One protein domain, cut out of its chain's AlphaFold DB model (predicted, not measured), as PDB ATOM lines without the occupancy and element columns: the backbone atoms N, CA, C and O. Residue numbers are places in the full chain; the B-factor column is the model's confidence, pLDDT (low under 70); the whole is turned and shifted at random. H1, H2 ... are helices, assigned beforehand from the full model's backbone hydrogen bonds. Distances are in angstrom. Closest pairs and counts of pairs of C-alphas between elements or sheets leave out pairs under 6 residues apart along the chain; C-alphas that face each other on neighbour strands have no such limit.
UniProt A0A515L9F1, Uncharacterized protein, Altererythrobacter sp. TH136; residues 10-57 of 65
ATOM      1  N   GLU A  10     -29.768 -38.160   1.460       90.81
ATOM      2  CA  GLU A  10     -28.536 -38.191   2.258       90.81
ATOM      3  C   GLU A  10     -27.307 -37.777   1.436       90.81
ATOM      4  O   GLU A  10     -26.557 -36.904   1.867       90.81
ATOM      5  N   GLU A  11     -27.149 -38.325   0.226       90.06
ATOM      6  CA  GLU A  11     -26.060 -37.987  -0.704       90.06
ATOM      7  C   GLU A  11     -26.115 -36.502  -1.084       90.06
ATOM      8  O   GLU A  11     -25.112 -35.791  -1.028       90.06
ATOM      9  N   VAL A  12     -27.320 -36.003  -1.378       92.62
ATOM     10  CA  VAL A  12     -27.554 -34.590  -1.692       92.62
ATOM     11  C   VAL A  12     -27.213 -33.687  -0.513       92.62
ATOM     12  O   VAL A  12     -26.680 -32.603  -0.715       92.62
ATOM     13  N   ASN A  13     -27.517 -34.092   0.721       92.19
ATOM     14  CA  ASN A  13     -27.218 -33.281   1.900       92.19
ATOM     15  C   ASN A  13     -25.753 -33.356   2.344       92.19
ATOM     16  O   ASN A  13     -25.292 -32.414   2.998       92.19
ATOM     17  N   ALA A  14     -25.058 -34.451   2.029       93.12
ATOM     18  CA  ALA A  14     -23.644 -34.645   2.327       93.12
ATOM     19  C   ALA A  14     -22.745 -33.794   1.417       93.12
ATOM     20  O   ALA A  14     -21.738 -33.261   1.884       93.12
ATOM     21  N   ASP A  15     -23.133 -33.617   0.152       92.75
ATOM     22  CA  ASP A  15     -22.394 -32.808  -0.813       92.75
ATOM     23  C   ASP A  15     -22.906 -31.344  -0.840       92.75
ATOM     24  O   ASP A  15     -24.080 -31.084  -1.127       92.75
ATOM     25  N   PRO A  16     -22.053 -30.341  -0.554       93.75
ATOM     26  CA  PRO A  16     -22.468 -28.938  -0.511       93.75
ATOM     27  C   PRO A  16     -22.894 -28.375  -1.879       93.75
ATOM     28  O   PRO A  16     -23.711 -27.448  -1.919       93.75
ATOM     29  N   ILE A  17     -22.373 -28.914  -2.984       94.38
ATOM     30  CA  ILE A  17     -22.734 -28.540  -4.354       94.38
ATOM     31  C   ILE A  17     -24.130 -29.069  -4.673       94.38
ATOM     32  O   ILE A  17     -25.004 -28.272  -5.025       94.38
ATOM     33  N   LEU A  18     -24.381 -30.366  -4.462       94.50
ATOM     34  CA  LEU A  18     -25.707 -30.967  -4.669       94.50
ATOM     35  C   LEU A  18     -26.764 -30.309  -3.790       94.50
ATOM     36  O   LEU A  18     -27.836 -29.945  -4.274       94.50
ATOM     37  N   LYS A  19     -26.447 -30.077  -2.514       94.81
ATOM     38  CA  LYS A  19     -27.327 -29.353  -1.598       94.81
ATOM     39  C   LYS A  19     -27.635 -27.948  -2.099       94.81
ATOM     40  O   LYS A  19     -28.772 -27.490  -1.995       94.81
ATOM     41  N   GLY A  20     -26.627 -27.258  -2.628       95.00
ATOM     42  CA  GLY A  20     -26.779 -25.944  -3.239       95.00
ATOM     43  C   GLY A  20     -27.727 -25.975  -4.437       95.00
ATOM     44  O   GLY A  20     -28.649 -25.166  -4.491       95.00
ATOM     45  N   LEU A  21     -27.540 -26.930  -5.350       94.62
ATOM     46  CA  LEU A  21     -28.400 -27.121  -6.520       94.62
ATOM     47  C   LEU A  21     -29.846 -27.424  -6.116       94.62
ATOM     48  O   LEU A  21     -30.763 -26.751  -6.580       94.62
ATOM     49  N   ALA A  22     -30.043 -28.373  -5.197       94.44
ATOM     50  CA  ALA A  22     -31.362 -28.741  -4.694       94.44
ATOM     51  C   ALA A  22     -32.066 -27.557  -4.012       94.44
ATOM     52  O   ALA A  22     -33.244 -27.306  -4.262       94.44
ATOM     53  N   ARG A  23     -31.340 -26.784  -3.190       95.38
ATOM     54  CA  ARG A  23     -31.868 -25.576  -2.535       95.38
ATOM     55  C   ARG A  23     -32.286 -24.513  -3.547       95.38
ATOM     56  O   ARG A  23     -33.297 -23.845  -3.344       95.38
ATOM     57  N   ASP A  24     -31.507 -24.355  -4.609       94.75
ATOM     58  CA  ASP A  24     -31.758 -23.374  -5.663       94.75
ATOM     59  C   ASP A  24     -32.810 -23.886  -6.685       94.75
ATOM     60  O   ASP A  24     -33.168 -23.164  -7.615       94.75
ATOM     61  N   GLY A  25     -33.352 -25.101  -6.500       93.62
ATOM     62  CA  GLY A  25     -34.379 -25.706  -7.358       93.62
ATOM     63  C   GLY A  25     -33.857 -26.190  -8.715       93.62
ATOM     64  O   GLY A  25     -34.641 -26.361  -9.649       93.62
ATOM     65  N   LEU A  26     -32.542 -26.381  -8.838       93.25
ATOM     66  CA  LEU A  26     -31.880 -26.847 -10.052       93.25
ATOM     67  C   LEU A  26     -31.849 -28.377 -10.110       93.25
ATOM     68  O   LEU A  26     -31.777 -29.063  -9.090       93.25
ATOM     69  N   SER A  27     -31.870 -28.918 -11.326       92.31
ATOM     70  CA  SER A  27     -31.750 -30.359 -11.551       92.31
ATOM     71  C   SER A  27     -30.367 -30.869 -11.134       92.31
ATOM     72  O   SER A  27     -29.352 -30.248 -11.444       92.31
ATOM     73  N   LEU A  28     -30.322 -32.025 -10.471       92.62
ATOM     74  CA  LEU A  28     -29.086 -32.667 -10.017       92.62
ATOM     75  C   LEU A  28     -28.462 -33.487 -11.151       92.62
ATOM     76  O   LEU A  28     -28.551 -34.710 -11.172       92.62
ATOM     77  N   THR A  29     -27.896 -32.796 -12.135       92.25
ATOM     78  CA  THR A  29     -27.237 -33.405 -13.296       92.25
ATOM     79  C   THR A  29     -25.728 -33.193 -13.232       92.25
ATOM     80  O   THR A  29     -25.261 -32.252 -12.586       92.25
ATOM     81  N   ARG A  30     -24.972 -34.027 -13.959       92.06
ATOM     82  CA  ARG A  30     -23.520 -33.874 -14.146       92.06
ATOM     83  C   ARG A  30     -23.162 -32.453 -14.585       92.06
ATOM     84  O   ARG A  30     -22.350 -31.800 -13.946       92.06
ATOM     85  N   GLU A  31     -23.828 -31.940 -15.619       92.19
ATOM     86  CA  GLU A  31     -23.581 -30.589 -16.141       92.19
ATOM     87  C   GLU A  31     -23.795 -29.500 -15.084       92.19
ATOM     88  O   GLU A  31     -22.934 -28.643 -14.905       92.19
ATOM     89  N   ASN A  32     -24.901 -29.548 -14.335       93.88
ATOM     90  CA  ASN A  32     -25.172 -28.549 -13.301       93.88
ATOM     91  C   ASN A  32     -24.185 -28.643 -12.136       93.88
ATOM     92  O   ASN A  32     -23.824 -27.610 -11.571       93.88
ATOM     93  N   TYR A  33     -23.740 -29.851 -11.782       94.25
ATOM     94  CA  TYR A  33     -22.695 -30.041 -10.781       94.25
ATOM     95  C   TYR A  33     -21.386 -29.396 -11.235       94.25
ATOM     96  O   TYR A  33     -20.838 -28.562 -10.518       94.25
ATOM     97  N   ILE A  34     -20.935 -29.705 -12.454       93.19
ATOM     98  CA  ILE A  34     -19.706 -29.155 -13.036       93.19
ATOM     99  C   ILE A  34     -19.782 -27.627 -13.098       93.19
ATOM    100  O   ILE A  34     -18.915 -26.949 -12.557       93.19
ATOM    101  N   ILE A  35     -20.853 -27.070 -13.667       93.69
ATOM    102  CA  ILE A  35     -21.045 -25.616 -13.770       93.69
ATOM    103  C   ILE A  35     -21.077 -24.965 -12.383       93.69
ATOM    104  O   ILE A  35     -20.565 -23.862 -12.201       93.69
ATOM    105  N   ARG A  36     -21.657 -25.617 -11.373       93.88
ATOM    106  CA  ARG A  36     -21.692 -25.066 -10.014       93.88
ATOM    107  C   ARG A  36     -20.327 -25.102  -9.329       93.88
ATOM    108  O   ARG A  36     -20.041 -24.188  -8.555       93.88
ATOM    109  N   SER A  37     -19.519 -26.118  -9.608       92.25
ATOM    110  CA  SER A  37     -18.170 -26.277  -9.062       92.25
ATOM    111  C   SER A  37     -17.144 -25.377  -9.757       92.25
ATOM    112  O   SER A  37     -16.327 -24.753  -9.083       92.25
ATOM    113  N   TYR A  38     -17.215 -25.261 -11.086       90.38
ATOM    114  CA  TYR A  38     -16.181 -24.642 -11.925       90.38
ATOM    115  C   TYR A  38     -16.627 -23.352 -12.635       90.38
ATOM    116  O   TYR A  38     -15.791 -22.606 -13.133       90.38
ATOM    117  N   GLY A  39     -17.927 -23.048 -12.660       91.25
ATOM    118  CA  GLY A  39     -18.515 -21.887 -13.342       91.25
ATOM    119  C   GLY A  39     -18.927 -22.153 -14.794       91.25
ATOM    120  O   GLY A  39     -19.911 -21.583 -15.264       91.25
ATOM    121  N   GLU A  40     -18.227 -23.053 -15.477       90.88
ATOM    122  CA  GLU A  40     -18.491 -23.514 -16.842       90.88
ATOM    123  C   GLU A  40     -18.099 -24.992 -16.987       90.88
ATOM    124  O   GLU A  40     -17.546 -25.574 -16.054       90.88
ATOM    125  N   ILE A  41     -18.422 -25.615 -18.125       87.38
ATOM    126  CA  ILE A  41     -17.947 -26.968 -18.442       87.38
ATOM    127  C   ILE A  41     -16.557 -26.815 -19.071       87.38
ATOM    128  O   ILE A  41     -16.483 -26.221 -20.145       87.38
ATOM    129  N   PRO A  42     -15.480 -27.308 -18.434       85.56
ATOM    130  CA  PRO A  42     -14.141 -27.247 -19.012       85.56
ATOM    131  C   PRO A  42     -14.084 -27.959 -20.367       85.56
ATOM    132  O   PRO A  42     -14.653 -29.043 -20.501       85.56
ATOM    133  N   ASP A  43     -13.380 -27.374 -21.340       84.25
ATOM    134  CA  ASP A  43     -13.116 -28.022 -22.633       84.25
ATOM    135  C   ASP A  43     -12.255 -29.287 -22.450       84.25
ATOM    136  O   ASP A  43     -12.574 -30.338 -22.997       84.25
ATOM    137  N   ASP A  44     -11.205 -29.208 -21.625       84.69
ATOM    138  CA  ASP A  44     -10.328 -30.332 -21.287       84.69
ATOM    139  C   ASP A  44     -10.879 -31.101 -20.072       84.69
ATOM    140  O   ASP A  44     -10.569 -30.791 -18.914       84.69
ATOM    141  N   TRP A  45     -11.721 -32.108 -20.316       89.00
ATOM    142  CA  TRP A  45     -12.304 -32.929 -19.252       89.00
ATOM    143  C   TRP A  45     -11.516 -34.226 -19.012       89.00
ATOM    144  O   TRP A  45     -11.724 -35.246 -19.671       89.00
ATOM    145  N   ALA A  46     -10.602 -34.185 -18.040       89.69
ATOM    146  CA  ALA A  46      -9.722 -35.302 -17.700       89.69
ATOM    147  C   ALA A  46     -10.369 -36.338 -16.757       89.69
ATOM    148  O   ALA A  46     -11.247 -36.023 -15.953       89.69
ATOM    149  N   ALA A  47      -9.837 -37.565 -16.778       90.31
ATOM    150  CA  ALA A  47     -10.245 -38.668 -15.898       90.31
ATOM    151  C   ALA A  47     -10.200 -38.308 -14.402       90.31
ATOM    152  O   ALA A  47     -11.025 -38.782 -13.625       90.31
ATOM    153  N   GLU A  48      -9.238 -37.475 -13.998       90.19
ATOM    154  CA  GLU A  48      -9.098 -37.023 -12.611       90.19
ATOM    155  C   GLU A  48     -10.287 -36.156 -12.180       90.19
ATOM    156  O   GLU A  48     -10.802 -36.348 -11.084       90.19
ATOM    157  N   LEU A  49     -10.774 -35.275 -13.061       90.56
ATOM    158  CA  LEU A  49     -11.951 -34.440 -12.801       90.56
ATOM    159  C   LEU A  49     -13.240 -35.264 -12.813       90.56
ATOM    160  O   LEU A  49     -14.137 -35.015 -12.009       90.56
ATOM    161  N   GLU A  50     -13.333 -36.268 -13.690       91.50
ATOM    162  CA  GLU A  50     -14.462 -37.203 -13.675       91.50
ATOM    163  C   GLU A  50     -14.519 -37.968 -12.349       91.50
ATOM    164  O   GLU A  50     -15.583 -38.077 -11.752       91.50
ATOM    165  N   ALA A  51     -13.373 -38.418 -11.831       91.50
ATOM    166  CA  ALA A  51     -13.301 -39.126 -10.555       91.50
ATOM    167  C   ALA A  51     -13.724 -38.276  -9.342       91.50
ATOM    168  O   ALA A  51     -14.060 -38.837  -8.299       91.50
ATOM    169  N   GLU A  52     -13.694 -36.944  -9.447       90.12
ATOM    170  CA  GLU A  52     -14.154 -36.044  -8.382       90.12
ATOM    171  C   GLU A  52     -15.682 -35.919  -8.317       90.12
ATOM    172  O   GLU A  52     -16.223 -35.526  -7.281       90.12
ATOM    173  N   LEU A  53     -16.393 -36.247  -9.402       90.62
ATOM    174  CA  LEU A  53     -17.852 -36.253  -9.405       90.62
ATOM    175  C   LEU A  53     -18.391 -37.380  -8.510       90.62
ATOM    176  O   LEU A  53     -17.782 -38.449  -8.424       90.62
ATOM    177  N   PRO A  54     -19.582 -37.200  -7.908       90.38
ATOM    178  CA  PRO A  54     -20.302 -38.301  -7.274       90.38
ATOM    179  C   PRO A  54     -20.472 -39.472  -8.249       90.38
ATOM    180  O   PRO A  54     -20.832 -39.229  -9.398       90.38
ATOM    181  N   ASP A  55     -20.295 -40.722  -7.804       88.50
ATOM    182  CA  ASP A  55     -20.300 -41.914  -8.677       88.50
ATOM    183  C   ASP A  55     -21.525 -41.983  -9.605       88.50
ATOM    184  O   ASP A  55     -21.422 -42.349 -10.771       88.50
ATOM    185  N   LYS A  56     -22.693 -41.566  -9.107       89.50
ATOM    186  CA  LYS A  56     -23.956 -41.540  -9.865       89.50
ATOM    187  C   LYS A  56     -24.025 -40.459 -10.948       89.50
ATOM    188  O   LYS A  56     -24.916 -40.490 -11.786       89.50
ATOM    189  N   LEU A  57     -23.143 -39.467 -10.894       90.00
ATOM    190  CA  LEU A  57     -23.017 -38.405 -11.892       90.00
ATOM    191  C   LEU A  57     -21.836 -38.624 -12.836       90.00
ATOM    192  O   LEU A  57     -21.695 -37.845 -13.778       90.00
TER     193      LEU A  57
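This is residues 10 to 57 of the 65 residues of an uncharacterized protein of Altererythrobacter sp. TH136 (UniProt A0A515L9F1). What is the shape? Three short helices step one to the next, H1 meeting H2 at a corner and H3 crossing H2 steeply, with H4 set off from them; residues 43 to 48 stick out. What is it made of? The printed part has 48 residues with four named helices, H1 to H4 in order, and no named strand: all helix. It is compact, radius of gyration of the C-alphas 10.6 A, and only just elongated, spanning 29 by 19 by 13 A.

Where does it begin? H1, residues 10 to 14, spans 6.0 A from C-alpha 10 at (-28.536, -38.191, 2.258). What follows? H2, residues 16 to 23, spans 10.2 A; H3, residues 30 to 38, 12.0 A; H4, residues 47 to 52, 8.9 A, ending at C-alpha 52 (-14.154, -36.044, -8.382).

What touches H2? H1 and H2 touch only at the corner by their link; the closest C-alphas, of Val 12 and Leu 18, are 5.0 A apart. H2 and H3 touch, closest C-alphas Ile 17 and Tyr 33, 6.6 A, at a steep tilt of 62 degrees, opposite ways. And H4? It is apart from H1, H2 and H3. In H1, H2, H3 and H4 every O i to N i+4 pair is within hydrogen-bond range.

How large? The C-alphas farthest apart, Glu 10 and Asp 43, are 31.0 A apart. Any cut or low confidence? The printed part has no cut, no link is long, and no printed residue is under 70 in pLDDT.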